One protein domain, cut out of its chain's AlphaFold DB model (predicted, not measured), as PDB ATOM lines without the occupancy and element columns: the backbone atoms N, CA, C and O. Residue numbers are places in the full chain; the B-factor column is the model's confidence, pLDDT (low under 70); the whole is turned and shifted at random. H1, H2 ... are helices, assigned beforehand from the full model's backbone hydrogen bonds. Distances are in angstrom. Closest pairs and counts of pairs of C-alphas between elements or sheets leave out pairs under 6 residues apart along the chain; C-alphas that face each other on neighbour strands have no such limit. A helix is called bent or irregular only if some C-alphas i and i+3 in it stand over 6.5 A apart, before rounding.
ATOM      1  N   GLU A 472     193.329 197.578 214.271       84.62
ATOM      2  CA  GLU A 472     193.897 198.738 213.559       84.62
ATOM      3  C   GLU A 472     194.150 199.952 214.472       84.62
ATOM      4  O   GLU A 472     194.953 200.827 214.138       84.62
ATOM      5  N   ASP A 473     193.511 199.991 215.643       87.56
ATOM      6  CA  ASP A 473     193.549 201.109 216.588       87.56
ATOM      7  C   ASP A 473     194.558 200.917 217.730       87.56
ATOM      8  O   ASP A 473     194.705 201.789 218.587       87.56
ATOM      9  N   ILE A 474     195.307 199.812 217.740       88.69
ATOM     10  CA  ILE A 474     196.261 199.485 218.810       88.69
ATOM     11  C   ILE A 474     197.215 200.655 219.099       88.69
ATOM     12  O   ILE A 474     197.353 201.080 220.248       88.69
ATOM     13  N   ASP A 475     197.854 201.221 218.073       86.00
ATOM     14  CA  ASP A 475     198.782 202.346 218.254       86.00
ATOM     15  C   ASP A 475     198.070 203.645 218.658       86.00
ATOM     16  O   ASP A 475     198.629 204.453 219.410       86.00
ATOM     17  N   SER A 476     196.822 203.824 218.223       89.44
ATOM     18  CA  SER A 476     195.975 204.959 218.590       89.44
ATOM     19  C   SER A 476     195.683 204.969 220.095       89.44
ATOM     20  O   SER A 476     195.868 205.998 220.752       89.44
ATOM     21  N   VAL A 477     195.331 203.813 220.673       91.06
ATOM     22  CA  VAL A 477     195.078 203.658 222.120       91.06
ATOM     23  C   VAL A 477     196.305 204.036 222.941       91.06
ATOM     24  O   VAL A 477     196.206 204.802 223.900       91.06
ATOM     25  N   PHE A 478     197.480 203.519 222.576       89.62
ATOM     26  CA  PHE A 478     198.702 203.787 223.335       89.62
ATOM     27  C   PHE A 478     199.209 205.223 223.145       89.62
ATOM     28  O   PHE A 478     199.761 205.805 224.082       89.62
ATOM     29  N   THR A 479     198.965 205.830 221.978       88.62
ATOM     30  CA  THR A 479     199.211 207.264 221.753       88.62
ATOM     31  C   THR A 479     198.339 208.115 222.671       88.62
ATOM     32  O   THR A 479     198.843 209.030 223.320       88.62
ATOM     33  N   LEU A 480     197.053 207.781 222.786       89.50
ATOM     34  CA  LEU A 480     196.127 208.443 223.700       89.50
ATOM     35  C   LEU A 480     196.572 208.270 225.165       89.50
ATOM     36  O   LEU A 480     196.697 209.247 225.908       89.50
ATOM     37  N   ALA A 481     196.912 207.039 225.563       88.88
ATOM     38  CA  ALA A 481     197.366 206.704 226.913       88.88
ATOM     39  C   ALA A 481     198.616 207.476 227.353       88.88
ATOM     40  O   ALA A 481     198.728 207.847 228.523       88.88
ATOM     41  N   LYS A 482     199.511 207.803 226.416       88.00
ATOM     42  CA  LYS A 482     200.714 208.613 226.665       88.00
ATOM     43  C   LYS A 482     200.425 209.978 227.265       88.00
ATOM     44  O   LYS A 482     201.169 210.435 228.136       88.00
ATOM     45  N   TYR A 483     199.374 210.636 226.791       87.12
ATOM     46  CA  TYR A 483     199.064 212.009 227.182       87.12
ATOM     47  C   TYR A 483     198.021 212.083 228.291       87.12
ATOM     48  O   TYR A 483     198.091 212.989 229.119       87.12
ATOM     49  N   CYS A 484     197.112 211.114 228.350       85.94
ATOM     50  CA  CYS A 484     196.068 211.062 229.367       85.94
ATOM     51  C   CYS A 484     196.562 210.462 230.694       85.94
ATOM     52  O   CYS A 484     196.121 210.899 231.753       85.94
ATOM     53  N   LYS A 485     197.495 209.492 230.642       82.62
ATOM     54  CA  LYS A 485     198.027 208.748 231.803       82.62
ATOM     55  C   LYS A 485     196.940 208.147 232.705       82.62
ATOM     56  O   LYS A 485     197.089 208.117 233.924       82.62
ATOM     57  N   ASP A 486     195.870 207.650 232.090       81.81
ATOM     58  CA  ASP A 486     194.713 207.068 232.771       81.81
ATOM     59  C   ASP A 486     194.458 205.633 232.285       81.81
ATOM     60  O   ASP A 486     194.488 205.349 231.087       81.81
ATOM     61  N   GLY A 487     194.228 204.714 233.224       77.81
ATOM     62  CA  GLY A 487     193.930 203.315 232.931       77.81
ATOM     63  C   GLY A 487     192.517 203.104 232.382       77.81
ATOM     64  O   GLY A 487     192.303 202.129 231.665       77.81
ATOM     65  N   SER A 488     191.576 204.023 232.645       82.25
ATOM     66  CA  SER A 488     190.190 203.920 232.158       82.25
ATOM     67  C   SER A 488     190.056 204.075 230.641       82.25
ATOM     68  O   SER A 488     188.974 203.897 230.091       82.25
ATOM     69  N   ILE A 489     191.139 204.427 229.941       87.31
ATOM     70  CA  ILE A 489     191.165 204.534 228.477       87.31
ATOM     71  C   ILE A 489     190.805 203.204 227.818       87.31
ATOM     72  O   ILE A 489     190.153 203.218 226.782       87.31
ATOM     73  N   LEU A 490     191.179 202.074 228.425       85.38
ATOM     74  CA  LEU A 490     190.834 200.744 227.915       85.38
ATOM     75  C   LEU A 490     189.322 200.546 227.758       85.38
ATOM     76  O   LEU A 490     188.894 199.879 226.821       85.38
ATOM     77  N   ASP A 491     188.537 201.155 228.645       84.62
ATOM     78  CA  ASP A 491     187.081 201.027 228.651       84.62
ATOM     79  C   ASP A 491     186.399 202.152 227.856       84.62
ATOM     80  O   ASP A 491     185.308 201.958 227.335       84.62
ATOM     81  N   ARG A 492     187.046 203.321 227.737       87.50
ATOM     82  CA  ARG A 492     186.460 204.557 227.177       87.50
ATOM     83  C   ARG A 492     186.967 204.933 225.784       87.50
ATOM     84  O   ARG A 492     186.572 205.963 225.250       87.50
ATOM     85  N   TYR A 493     187.891 204.163 225.208       91.12
ATOM     86  CA  TYR A 493     188.536 204.507 223.937       91.12
ATOM     87  C   TYR A 493     187.525 204.728 222.805       91.12
ATOM     88  O   TYR A 493     187.600 205.751 222.126       91.12
ATOM     89  N   ASN A 494     186.568 203.806 222.638       90.81
ATOM     90  CA  ASN A 494     185.555 203.913 221.588       90.81
ATOM     91  C   ASN A 494     184.645 205.121 221.812       90.81
ATOM     92  O   ASN A 494     184.438 205.871 220.871       90.81
ATOM     93  N   ASP A 495     184.211 205.383 223.050       91.00
ATOM     94  CA  ASP A 495     183.394 206.562 223.369       91.00
ATOM     95  C   ASP A 495     184.123 207.865 222.994       91.00
ATOM     96  O   ASP A 495     183.542 208.770 222.397       91.00
ATOM     97  N   ILE A 496     185.425 207.957 223.296       93.31
ATOM     98  CA  ILE A 496     186.255 209.123 222.948       93.31
ATOM     99  C   ILE A 496     186.398 209.251 221.426       93.31
ATOM    100  O   ILE A 496     186.274 210.357 220.893       93.31
ATOM    101  N   LYS A 497     186.692 208.142 220.738       94.00
ATOM    102  CA  LYS A 497     186.868 208.104 219.284       94.00
ATOM    103  C   LYS A 497     185.579 208.508 218.574       94.00
ATOM    104  O   LYS A 497     185.597 209.462 217.801       94.00
ATOM    105  N   GLU A 498     184.472 207.841 218.888       92.88
ATOM    106  CA  GLU A 498     183.154 208.113 218.315       92.88
ATOM    107  C   GLU A 498     182.722 209.554 218.589       92.88
ATOM    108  O   GLU A 498     182.235 210.227 217.680       92.88
ATOM    109  N   PHE A 499     182.962 210.075 219.797       94.38
ATOM    110  CA  PHE A 499     182.642 211.462 220.121       94.38
ATOM    111  C   PHE A 499     183.406 212.456 219.238       94.38
ATOM    112  O   PHE A 499     182.778 213.340 218.655       94.38
ATOM    113  N   ILE A 500     184.727 212.303 219.088       94.25
ATOM    114  CA  ILE A 500     185.550 213.197 218.252       94.25
ATOM    115  C   ILE A 500     185.170 213.072 216.769       94.25
ATOM    116  O   ILE A 500     184.960 214.089 216.106       94.25
ATOM    117  N   GLU A 501     185.014 211.850 216.257       93.81
ATOM    118  CA  GLU A 501     184.635 211.610 214.856       93.81
ATOM    119  C   GLU A 501     183.229 212.143 214.547       93.81
ATOM    120  O   GLU A 501     182.977 212.648 213.452       93.81
ATOM    121  N   SER A 502     182.324 212.142 215.532       92.06
ATOM    122  CA  SER A 502     180.979 212.710 215.385       92.06
ATOM    123  C   SER A 502     180.966 214.222 215.108       92.06
ATOM    124  O   SER A 502     179.929 214.741 214.677       92.06
ATOM    125  N   LEU A 503     182.089 214.914 215.348       90.25
ATOM    126  CA  LEU A 503     182.299 216.343 215.095       90.25
ATOM    127  C   LEU A 503     182.925 216.620 213.717       90.25
ATOM    128  O   LEU A 503     183.168 217.778 213.393       90.25
ATOM    129  N   GLY A 504     183.193 215.583 212.915       87.38
ATOM    130  CA  GLY A 504     183.847 215.714 211.609       87.38
ATOM    131  C   GLY A 504     185.375 215.807 211.671       87.38
ATOM    132  O   GLY A 504     185.993 216.185 210.684       87.38
ATOM    133  N   ILE A 505     185.989 215.468 212.810       89.94
ATOM    134  CA  ILE A 505     187.447 215.466 212.993       89.94
ATOM    135  C   ILE A 505     187.951 214.028 212.910       89.94
ATOM    136  O   ILE A 505     187.527 213.180 213.695       89.94
ATOM    137  N   GLU A 506     188.892 213.745 212.008       90.94
ATOM    138  CA  GLU A 506     189.509 212.418 211.945       90.94
ATOM    139  C   GLU A 506     190.301 212.138 213.232       90.94
ATOM    140  O   GLU A 506     191.233 212.867 213.595       90.94
ATOM    141  N   PHE A 507     189.972 211.041 213.919       91.94
ATOM    142  CA  PHE A 507     190.579 210.716 215.206       91.94
ATOM    143  C   PHE A 507     192.104 210.538 215.121       91.94
ATOM    144  O   PHE A 507     192.835 210.973 216.014       91.94
ATOM    145  N   LYS A 508     192.614 209.970 214.020       89.38
ATOM    146  CA  LYS A 508     194.061 209.822 213.789       89.38
ATOM    147  C   LYS A 508     194.763 211.176 213.660       89.38
ATOM    148  O   LYS A 508     195.818 211.363 214.272       89.38
ATOM    149  N   LEU A 509     194.163 212.140 212.957       89.12
ATOM    150  CA  LEU A 509     194.696 213.502 212.862       89.12
ATOM    151  C   LEU A 509     194.664 214.202 214.224       89.12
ATOM    152  O   LEU A 509     195.655 214.824 214.615       89.12
ATOM    153  N   PHE A 510     193.595 214.027 215.011       92.38
ATOM    154  CA  PHE A 510     193.547 214.521 216.391       92.38
ATOM    155  C   PHE A 510     194.670 213.930 217.256       92.38
ATOM    156  O   PHE A 510     195.366 214.661 217.970       92.38
ATOM    157  N   LEU A 511     194.907 212.618 217.182       92.00
ATOM    158  CA  LEU A 511     196.022 211.990 217.890       92.00
ATOM    159  C   LEU A 511     197.371 212.541 217.433       92.00
ATOM    160  O   LEU A 511     198.285 212.666 218.247       92.00
ATOM    161  N   GLN A 512     197.503 212.896 216.162       90.50
ATOM    162  CA  GLN A 512     198.727 213.427 215.585       90.50
ATOM    163  C   GLN A 512     198.986 214.907 215.906       90.50
ATOM    164  O   GLN A 512     200.143 215.282 216.090       90.50
ATOM    165  N   TYR A 513     197.967 215.758 215.982       88.56
ATOM    166  CA  TYR A 513     198.154 217.212 216.113       88.56
ATOM    167  C   TYR A 513     197.569 217.813 217.396       88.56
ATOM    168  O   TYR A 513     197.941 218.930 217.762       88.56
ATOM    169  N   GLY A 514     196.689 217.094 218.094       90.94
ATOM    170  CA  GLY A 514     195.943 217.605 219.245       90.94
ATOM    171  C   GLY A 514     196.300 216.954 220.579       90.94
ATOM    172  O   GLY A 514     196.502 217.664 221.568       90.94
ATOM    173  N   SER A 515     196.428 215.623 220.624       91.88
ATOM    174  CA  SER A 515     196.565 214.872 221.889       91.88
ATOM    175  C   SER A 515     197.761 215.308 222.755       91.88
ATOM    176  O   SER A 515     197.700 215.284 223.988       91.88
ATOM    177  N   GLY A 516     198.833 215.792 222.122       90.19
ATOM    178  CA  GLY A 516     200.043 216.300 222.759       90.19
ATOM    179  C   GLY A 516     200.041 217.795 223.106       90.19
ATOM    180  O   GLY A 516     201.097 218.287 223.521       90.19
ATOM    181  N   SER A 517     198.925 218.521 222.964       90.06
ATOM    182  CA  SER A 517     198.829 219.981 223.180       90.06
ATOM    183  C   SER A 517     199.530 220.472 224.463       90.06
ATOM    184  O   SER A 517     199.459 219.851 225.533       90.06
ATOM    185  N   ARG A 518     200.272 221.587 224.363       86.25
ATOM    186  CA  ARG A 518     200.903 222.284 225.499       86.25
ATOM    187  C   ARG A 518     200.025 223.417 226.021       86.25
ATOM    188  O   ARG A 518     200.067 223.638 227.233       86.25
ATOM    189  N   LYS A 519     199.266 224.101 225.159       85.94
ATOM    190  CA  LYS A 519     198.304 225.151 225.537       85.94
ATOM    191  C   LYS A 519     197.137 224.549 226.323       85.94
ATOM    192  O   LYS A 519     196.844 224.989 227.431       85.94
ATOM    193  N   TYR A 520     196.557 223.455 225.830       89.38
ATOM    194  CA  TYR A 520     195.351 222.836 226.386       89.38
ATOM    195  C   TYR A 520     195.642 221.542 227.158       89.38
ATOM    196  O   TYR A 520     194.999 220.521 226.945       89.38
ATOM    197  N   LYS A 521     196.582 221.552 228.116       87.88
ATOM    198  CA  LYS A 521     197.012 220.336 228.863       87.88
ATOM    199  C   LYS A 521     195.881 219.559 229.556       87.88
ATOM    200  O   LYS A 521     196.063 218.394 229.881       87.88
ATOM    201  N   LYS A 522     194.745 220.213 229.830       90.12
ATOM    202  CA  LYS A 522     193.570 219.627 230.496       90.12
ATOM    203  C   LYS A 522     192.504 219.104 229.522       90.12
ATOM    204  O   LYS A 522     191.422 218.744 229.984       90.12
ATOM    205  N   TRP A 523     192.783 219.061 228.214       92.19
ATOM    206  CA  TRP A 523     191.820 218.651 227.187       92.19
ATOM    207  C   TRP A 523     191.144 217.312 227.533       92.19
ATOM    208  O   TRP A 523     189.921 217.242 227.532       92.19
ATOM    209  N   TYR A 524     191.910 216.300 227.969       92.19
ATOM    210  CA  TYR A 524     191.367 214.976 228.296       92.19
ATOM    211  C   TYR A 524     190.316 215.042 229.409       92.19
ATOM    212  O   TYR A 524     189.190 214.595 229.230       92.19
ATOM    213  N   SER A 525     190.648 215.689 230.532       91.50
ATOM    214  CA  SER A 525     189.719 215.828 231.661       91.50
ATOM    215  C   SER A 525     188.440 216.592 231.304       91.50
ATOM    216  O   SER A 525     187.379 216.285 231.840       91.50
ATOM    217  N   LYS A 526     188.519 217.569 230.388       93.00
ATOM    218  CA  LYS A 526     187.350 218.324 229.914       93.00
ATOM    219  C   LYS A 526     186.476 217.481 228.990       93.00
ATOM    220  O   LYS A 526     185.259 217.499 229.134       93.00
ATOM    221  N   LEU A 527     187.095 216.700 228.107       93.81
ATOM    222  CA  LEU A 527     186.399 215.791 227.197       93.81
ATOM    223  C   LEU A 527     185.657 214.701 227.970       93.81
ATOM    224  O   LEU A 527     184.461 214.520 227.775       93.81
ATOM    225  N   ILE A 528     186.337 214.038 228.908       92.19
ATOM    226  CA  ILE A 528     185.715 213.004 229.743       92.19
ATOM    227  C   ILE A 528     184.576 213.578 230.580       92.19
ATOM    228  O   ILE A 528     183.533 212.950 230.690       92.19
ATOM    229  N   LYS A 529     184.716 214.799 231.108       92.44
ATOM    230  CA  LYS A 529     183.632 215.456 231.845       92.44
ATOM    231  C   LYS A 529     182.389 215.703 230.978       92.44
ATOM    232  O   LYS A 529     181.286 215.689 231.518       92.44
ATOM    233  N   ILE A 530     182.536 215.948 229.677       93.69
ATOM    234  CA  ILE A 530     181.392 216.083 228.760       93.69
ATOM    235  C   ILE A 530     180.697 214.731 228.593       93.69
ATOM    236  O   ILE A 530     179.480 214.672 228.763       93.69
ATOM    237  N   ILE A 531     181.474 213.672 228.346       91.69
ATOM    238  CA  ILE A 531     180.968 212.300 228.184       91.69
ATOM    239  C   ILE A 531     180.269 211.823 229.467       91.69
ATOM    240  O   ILE A 531     179.102 211.452 229.458       91.69
ATOM    241  N   ASP A 532     180.929 211.932 230.623       91.19
ATOM    242  CA  ASP A 532     180.386 211.473 231.910       91.19
ATOM    243  C   ASP A 532     179.105 212.214 232.333       91.19
ATOM    244  O   ASP A 532     178.297 211.676 233.091       91.19
ATOM    245  N   ASN A 533     178.905 213.443 231.849       92.56
ATOM    246  CA  ASN A 533     177.705 214.236 232.125       92.56
ATOM    247  C   ASN A 533     176.629 214.128 231.027       92.56
ATOM    248  O   ASN A 533     175.638 214.855 231.110       92.56
ATOM    249  N   ASN A 534     176.793 213.247 230.033       91.88
ATOM    250  CA  ASN A 534     175.896 213.086 228.880       91.88
ATOM    251  C   ASN A 534     175.641 214.405 228.109       91.88
ATOM    252  O   ASN A 534     174.501 214.728 227.759       91.88
ATOM    253  N   LYS A 535     176.685 215.226 227.921       93.12
ATOM    254  CA  LYS A 535     176.614 216.539 227.247       93.12
ATOM    255  C   LYS A 535     177.139 216.525 225.805       93.12
ATOM    256  O   LYS A 535     177.367 217.588 225.229       93.12
ATOM    257  N   GLU A 536     177.335 215.358 225.205       93.50
ATOM    258  CA  GLU A 536     177.930 215.182 223.876       93.50
ATOM    259  C   GLU A 536     177.097 215.869 222.791       93.50
ATOM    260  O   GLU A 536     177.640 216.607 221.972       93.50
ATOM    261  N   GLU A 537     175.772 215.705 222.820       91.75
ATOM    262  CA  GLU A 537     174.867 216.343 221.854       91.75
ATOM    263  C   GLU A 537     174.801 217.868 222.023       91.75
ATOM    264  O   GLU A 537     174.722 218.604 221.037       91.75
ATOM    265  N   GLU A 538     174.870 218.374 223.260       92.62
ATOM    266  CA  GLU A 538     175.000 219.815 223.509       92.62
ATOM    267  C   GLU A 538     176.318 220.336 222.930       92.62
ATOM    268  O   GLU A 538     176.324 221.286 222.148       92.62
ATOM    269  N   PHE A 539     177.433 219.673 223.246       94.94
ATOM    270  CA  PHE A 539     178.756 220.040 222.752       94.94
ATOM    271  C   PHE A 539     178.842 219.994 221.226       94.94
ATOM    272  O   PHE A 539     179.424 220.890 220.610       94.94
ATOM    273  N   LYS A 540     178.235 218.984 220.600       93.38
ATOM    274  CA  LYS A 540     178.175 218.836 219.146       93.38
ATOM    275  C   LYS A 540     177.414 219.981 218.490       93.38
ATOM    276  O   LYS A 540     177.884 220.527 217.494       93.38
ATOM    277  N   LYS A 541     176.282 220.404 219.064       92.12
ATOM    278  CA  LYS A 541     175.548 221.590 218.588       92.12
ATOM    279  C   LYS A 541     176.401 222.853 218.687       92.12
ATOM    280  O   LYS A 541     176.452 223.612 217.722       92.12
ATOM    281  N   VAL A 542     177.096 223.046 219.812       92.69
ATOM    282  CA  VAL A 542     178.009 224.185 220.012       92.69
ATOM    283  C   VAL A 542     179.153 224.171 219.008       92.69
ATOM    284  O   VAL A 542     179.381 225.171 218.333       92.69
ATOM    285  N   SER A 543     179.830 223.037 218.854       91.56
ATOM    286  CA  SER A 543     180.957 222.890 217.933       91.56
ATOM    287  C   SER A 543     180.545 223.142 216.487       91.56
ATOM    288  O   SER A 543     181.152 223.973 215.822       91.56
ATOM    289  N   ASN A 544     179.460 222.516 216.020       89.94
ATOM    290  CA  ASN A 544     178.954 222.719 214.660       89.94
ATOM    291  C   ASN A 544     178.577 224.181 214.394       89.94
ATOM    292  O   ASN A 544     178.805 224.695 213.300       89.94
ATOM    293  N   TYR A 545     178.000 224.855 215.391       90.31
ATOM    294  CA  TYR A 545     177.680 226.270 215.284       90.31
ATOM    295  C   TYR A 545     178.955 227.125 215.197       90.31
ATOM    296  O   TYR A 545     179.069 227.956 214.297       90.31
ATOM    297  N   LEU A 546     179.931 226.912 216.084       89.31
ATOM    298  CA  LEU A 546     181.164 227.704 216.113       89.31
ATOM    299  C   LEU A 546     182.057 227.448 214.891       89.31
ATOM    300  O   LEU A 546     182.551 228.414 214.317       89.31
ATOM    301  N   PHE A 547     182.212 226.204 214.434       86.31
ATOM    302  CA  PHE A 547     182.928 225.912 213.185       86.31
ATOM    303  C   PHE A 547     182.304 226.641 211.995       86.31
ATOM    304  O   PHE A 547     183.010 227.220 211.183       86.31
ATOM    305  N   ARG A 548     180.970 226.677 211.914       83.81
ATOM    306  CA  ARG A 548     180.276 227.295 210.780       83.81
ATOM    307  C   ARG A 548     180.233 228.821 210.834       83.81
ATOM    308  O   ARG A 548     180.259 229.467 209.787       83.81
ATOM    309  N   TYR A 549     180.057 229.392 212.023       82.06
ATOM    310  CA  TYR A 549     179.720 230.806 212.178       82.06
ATOM    311  C   TYR A 549     180.784 231.626 212.902       82.06
ATOM    312  O   TYR A 549     180.754 232.844 212.757       82.06
ATOM    313  N   TYR A 550     181.720 231.030 213.641       82.56
ATOM    314  CA  TYR A 550     182.753 231.756 214.388       82.56
ATOM    315  C   TYR A 550     184.144 231.627 213.752       82.56
ATOM    316  O   TYR A 550     184.723 232.652 213.386       82.56
ATOM    317  N   TYR A 551     184.650 230.402 213.579       80.50
ATOM    318  CA  TYR A 551     185.980 230.157 213.013       80.50
ATOM    319  C   TYR A 551     186.026 230.460 211.505       80.50
ATOM    320  O   TYR A 551     185.013 230.420 210.806       80.50
ATOM    321  N   ILE A 552     187.206 230.840 211.007       60.00
ATOM    322  CA  ILE A 552     187.421 231.109 209.579       60.00
ATOM    323  C   ILE A 552     187.594 229.758 208.878       60.00
ATOM    324  O   ILE A 552     188.571 229.061 209.135       60.00
ATOM    325  N   ASN A 553     186.661 229.409 207.989       48.06
ATOM    326  CA  ASN A 553     186.760 228.225 207.136       48.06
ATOM    327  C   ASN A 553     187.871 228.415 206.088       48.06
ATOM    328  O   ASN A 553     187.600 228.860 204.976       48.06
ATOM    329  N   ASP A 554     189.109 228.068 206.431       51.22
ATOM    330  CA  ASP A 554     190.055 227.584 205.426       51.22
ATOM    331  C   ASP A 554     189.739 226.098 205.230       51.22
ATOM    332  O   ASP A 554     190.161 225.260 206.026       51.22
ATOM    333  N   GLU A 555     188.937 225.784 204.208       46.56
ATOM    334  CA  GLU A 555     188.402 224.436 203.930       46.56
ATOM    335  C   GLU A 555     189.489 223.353 203.721       46.56
ATOM    336  O   GLU A 555     189.162 222.172 203.674       46.56
ATOM    337  N   ASP A 556     190.774 223.730 203.681       51.31
ATOM    338  CA  ASP A 556     191.914 222.856 203.380       51.31
ATOM    339  C   ASP A 556     192.876 222.599 204.567       51.31
ATOM    340  O   ASP A 556     193.972 222.072 204.356       51.31
ATOM    341  N   ASN A 557     192.545 222.980 205.815       67.06
ATOM    342  CA  ASN A 557     193.488 222.845 206.944       67.06
ATOM    343  C   ASN A 557     192.934 222.111 208.182       67.06
ATOM    344  O   ASN A 557     192.574 222.730 209.188       67.06
ATOM    345  N   ASP A 558     192.997 220.774 208.161       74.69
ATOM    346  CA  ASP A 558     192.620 219.886 209.279       74.69
ATOM    347  C   ASP A 558     193.329 220.218 210.608       74.69
ATOM    348  O   ASP A 558     192.799 219.981 211.697       74.69
ATOM    349  N   ILE A 559     194.533 220.807 210.552       79.56
ATOM    350  CA  ILE A 559     195.287 221.200 211.750       79.56
ATOM    351  C   ILE A 559     194.578 222.346 212.484       79.56
ATOM    352  O   ILE A 559     194.599 222.383 213.720       79.56
ATOM    353  N   ASN A 560     193.954 223.274 211.755       78.19
ATOM    354  CA  ASN A 560     193.201 224.372 212.356       78.19
ATOM    355  C   ASN A 560     191.923 223.855 213.020       78.19
ATOM    356  O   ASN A 560     191.703 224.171 214.185       78.19
ATOM    357  N   ALA A 561     191.182 222.950 212.372       82.62
ATOM    358  CA  ALA A 561     189.998 222.323 212.967       82.62
ATOM    359  C   ALA A 561     190.307 221.647 214.319       82.62
ATOM    360  O   ALA A 561     189.534 221.749 215.273       82.62
ATOM    361  N   ILE A 562     191.481 221.017 214.446       88.88
ATOM    362  CA  ILE A 562     191.943 220.418 215.708       88.88
ATOM    363  C   ILE A 562     192.270 221.482 216.767       88.88
ATOM    364  O   ILE A 562     191.970 221.285 217.948       88.88
ATOM    365  N   LYS A 563     192.891 222.605 216.382       85.69
ATOM    366  CA  LYS A 563     193.180 223.721 217.304       85.69
ATOM    367  C   LYS A 563     191.893 224.366 217.813       85.69
ATOM    368  O   LYS A 563     191.771 224.592 219.019       85.69
ATOM    369  N   ASP A 564     190.946 224.585 216.912       87.38
ATOM    370  CA  ASP A 564     189.633 225.162 217.187       87.38
ATOM    371  C   ASP A 564     188.819 224.229 218.098       87.38
ATOM    372  O   ASP A 564     188.278 224.664 219.114       87.38
ATOM    373  N   PHE A 565     188.825 222.917 217.831       92.00
ATOM    374  CA  PHE A 565     188.231 221.908 218.717       92.00
ATOM    375  C   PHE A 565     188.781 221.979 220.143       92.00
ATOM    376  O   PHE A 565     188.012 221.985 221.107       92.00
ATOM    377  N   LEU A 566     190.105 222.057 220.296       92.75
ATOM    378  CA  LEU A 566     190.734 222.157 221.613       92.75
ATOM    379  C   LEU A 566     190.374 223.470 222.335       92.75
ATOM    380  O   LEU A 566     190.238 223.466 223.561       92.75
ATOM    381  N   GLU A 567     190.185 224.572 221.604       90.62
ATOM    382  CA  GLU A 567     189.715 225.848 222.157       90.62
ATOM    383  C   GLU A 567     188.249 225.784 222.604       90.62
ATOM    384  O   GLU A 567     187.943 226.179 223.735       90.62
ATOM    385  N   ILE A 568     187.356 225.224 221.773       92.56
ATOM    386  CA  ILE A 568     185.946 224.990 222.132       92.56
ATOM    387  C   ILE A 568     185.888 224.130 223.393       92.56
ATOM    388  O   ILE A 568     185.239 224.497 224.373       92.56
ATOM    389  N   LEU A 569     186.628 223.020 223.409       94.25
ATOM    390  CA  LEU A 569     186.714 222.109 224.544       94.25
ATOM    391  C   LEU A 569     187.197 222.816 225.814       94.25
ATOM    392  O   LEU A 569     186.709 222.544 226.912       94.25
ATOM    393  N   ASN A 570     188.141 223.748 225.684       92.50
ATOM    394  CA  ASN A 570     188.641 224.521 226.810       92.50
ATOM    395  C   ASN A 570     187.601 225.515 227.359       92.50
ATOM    396  O   ASN A 570     187.563 225.725 228.574       92.50
ATOM    397  N   ASN A 571     186.764 226.090 226.503       90.31
ATOM    398  CA  ASN A 571     185.825 227.153 226.865       90.31
ATOM    399  C   ASN A 571     184.395 226.664 227.160       90.31
ATOM    400  O   ASN A 571     183.639 227.378 227.820       90.31
ATOM    401  N   PHE A 572     184.037 225.445 226.745       92.56
ATOM    402  CA  PHE A 572     182.675 224.906 226.820       92.56
ATOM    403  C   PHE A 572     182.051 225.001 228.210       92.56
ATOM    404  O   PHE A 572     180.992 225.594 228.355       92.56
ATOM    405  N   ASP A 573     182.718 224.482 229.242       88.06
ATOM    406  CA  ASP A 573     182.177 224.495 230.607       88.06
ATOM    407  C   ASP A 573     181.938 225.912 231.146       88.06
ATOM    408  O   ASP A 573     180.994 226.127 231.902       88.06
ATOM    409  N   LYS A 574     182.807 226.865 230.785       87.62
ATOM    410  CA  LYS A 574     182.766 228.237 231.309       87.62
ATOM    411  C   LYS A 574     181.628 229.042 230.681       87.62
ATOM    412  O   LYS A 574     180.987 229.819 231.379       87.62
ATOM    413  N   TYR A 575     181.368 228.835 229.390       89.31
ATOM    414  CA  TYR A 575     180.417 229.631 228.604       89.31
ATOM    415  C   TYR A 575     179.248 228.805 228.039       89.31
ATOM    416  O   TYR A 575     178.598 229.219 227.083       89.31
ATOM    417  N   ASN A 576     178.955 227.639 228.630       89.12
ATOM    418  CA  ASN A 576     177.895 226.734 228.169       89.12
ATOM    419  C   ASN A 576     176.532 227.439 228.077       89.12
ATOM    420  O   ASN A 576     175.860 227.310 227.058       89.12
ATOM    421  N   GLU A 577     176.153 228.220 229.096       88.94
ATOM    422  CA  GLU A 577     174.871 228.941 229.111       88.94
ATOM    423  C   GLU A 577     174.758 229.917 227.927       88.94
ATOM    424  O   GLU A 577     173.755 229.887 227.214       88.94
ATOM    425  N   LEU A 578     175.822 230.681 227.643       90.50
ATOM    426  CA  LEU A 578     175.903 231.571 226.481       90.50
ATOM    427  C   LEU A 578     175.757 230.810 225.161       90.50
ATOM    428  O   LEU A 578     174.960 231.201 224.306       90.50
ATOM    429  N   PHE A 579     176.505 229.719 224.976       91.88
ATOM    430  CA  PHE A 579     176.428 228.948 223.734       91.88
ATOM    431  C   PHE A 579     175.036 228.355 223.518       91.88
ATOM    432  O   PHE A 579     174.493 228.428 222.414       91.88
ATOM    433  N   MET A 580     174.429 227.815 224.574       91.44
ATOM    434  CA  MET A 580     173.079 227.265 224.502       91.44
ATOM    435  C   MET A 580     172.040 228.357 224.247       91.44
ATOM    436  O   MET A 580     171.111 228.122 223.478       91.44
ATOM    437  N   TYR A 581     172.206 229.559 224.804       91.56
ATOM    438  CA  TYR A 581     171.355 230.701 224.474       91.56
ATOM    439  C   TYR A 581     171.437 231.054 222.983       91.56
ATOM    440  O   TYR A 581     170.398 231.166 222.327       91.56
ATOM    441  N   ILE A 582     172.651 231.194 222.437       89.06
ATOM    442  CA  ILE A 582     172.887 231.532 221.023       89.06
ATOM    443  C   ILE A 582     172.190 230.513 220.110       89.06
ATOM    444  O   ILE A 582     171.458 230.888 219.192       89.06
ATOM    445  N   ILE A 583     172.358 229.223 220.403       90.31
ATOM    446  CA  ILE A 583     171.798 228.131 219.601       90.31
ATOM    447  C   ILE A 583     170.275 228.063 219.734       90.31
ATOM    448  O   ILE A 583     169.577 228.009 218.723       90.31
ATOM    449  N   ASN A 584     169.742 228.090 220.959       90.50
ATOM    450  CA  ASN A 584     168.303 227.938 221.206       90.50
ATOM    451  C   ASN A 584     167.479 229.092 220.623       90.50
ATOM    452  O   ASN A 584     166.313 228.899 220.284       90.50
ATOM    453  N   ASN A 585     168.083 230.273 220.475       88.38
ATOM    454  CA  ASN A 585     167.439 231.441 219.881       88.38
ATOM    455  C   ASN A 585     167.733 231.607 218.378       88.38
ATOM    456  O   ASN A 585     167.329 232.614 217.802       88.38
ATOM    457  N   ASN A 586     168.419 230.651 217.731       84.81
ATOM    458  CA  ASN A 586     168.906 230.773 216.347       84.81
ATOM    459  C   ASN A 586     169.638 232.103 216.093       84.81
ATOM    460  O   ASN A 586     169.524 232.699 215.019       84.81
ATOM    461  N   TYR A 587     170.356 232.590 217.102       84.06
ATOM    462  CA  TYR A 587     171.097 233.835 217.018       84.06
ATOM    463  C   TYR A 587     172.197 233.660 215.969       84.06
ATOM    464  O   TYR A 587     172.849 232.618 215.938       84.06
ATOM    465  N   ILE A 588     172.389 234.625 215.072       83.88
ATOM    466  CA  ILE A 588     173.449 234.585 214.056       83.88
ATOM    467  C   ILE A 588     174.542 235.537 214.518       83.88
ATOM    468  O   ILE A 588     174.268 236.726 214.657       83.88
ATOM    469  N   LEU A 589     175.763 235.028 214.721       81.75
ATOM    470  CA  LEU A 589     176.889 235.871 215.118       81.75
ATOM    471  C   LEU A 589     177.139 236.952 214.066       81.75
ATOM    472  O   LEU A 589     177.563 236.672 212.937       81.75
ATOM    473  N   THR A 590     176.919 238.195 214.466       78.31
ATOM    474  CA  THR A 590     177.414 239.362 213.750       78.31
ATOM    475  C   THR A 590     178.941 239.407 213.837       78.31
ATOM    476  O   THR A 590     179.571 238.682 214.609       78.31
TER     477      THR A 590
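This is residues 472 to 590 of the 1248 residues of the protein "Metallophosphoesterase" of Clostridium sp. CAG:524 (UniProt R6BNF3). Crossed helices make a compact block round H6a, the long arm of bent H6; H3, H4 and H5 pack on it. H1 and H2 lie toward one end, H6b at the other. The printed part, 119 residues with six named helices, is all helix; the radius of gyration of the C-alphas is 14.3 A, the spans 43 by 33 by 25 A.

H6, residues 558 to 584, is one helix by its hydrogen bonds, but bent: C-alphas 574, ending H6a, and 577, beginning H6b, are 8.2 A apart. H1, 472 to 484, begins at (193.897, 198.738, 213.559); H2 is 489 to 501, H3 507 to 513, H4 523 to 532; H5, 536 to 549, ends at (179.720, 230.806, 212.178).

H6a touches H5 at a steep tilt of 57 degrees, the C-alphas of Ile 568 and Ser 543 closest at 6.9 A. H1, H2 and H6a are irregular, with 7 of 9, 7 of 9 and 11 of 13 O i to N i+4 pairs within hydrogen-bond range; in H3, H4, H5 and H6b every pair is.

The printed part has no cut and no long link; residues 552 to 557 have pLDDT under 70.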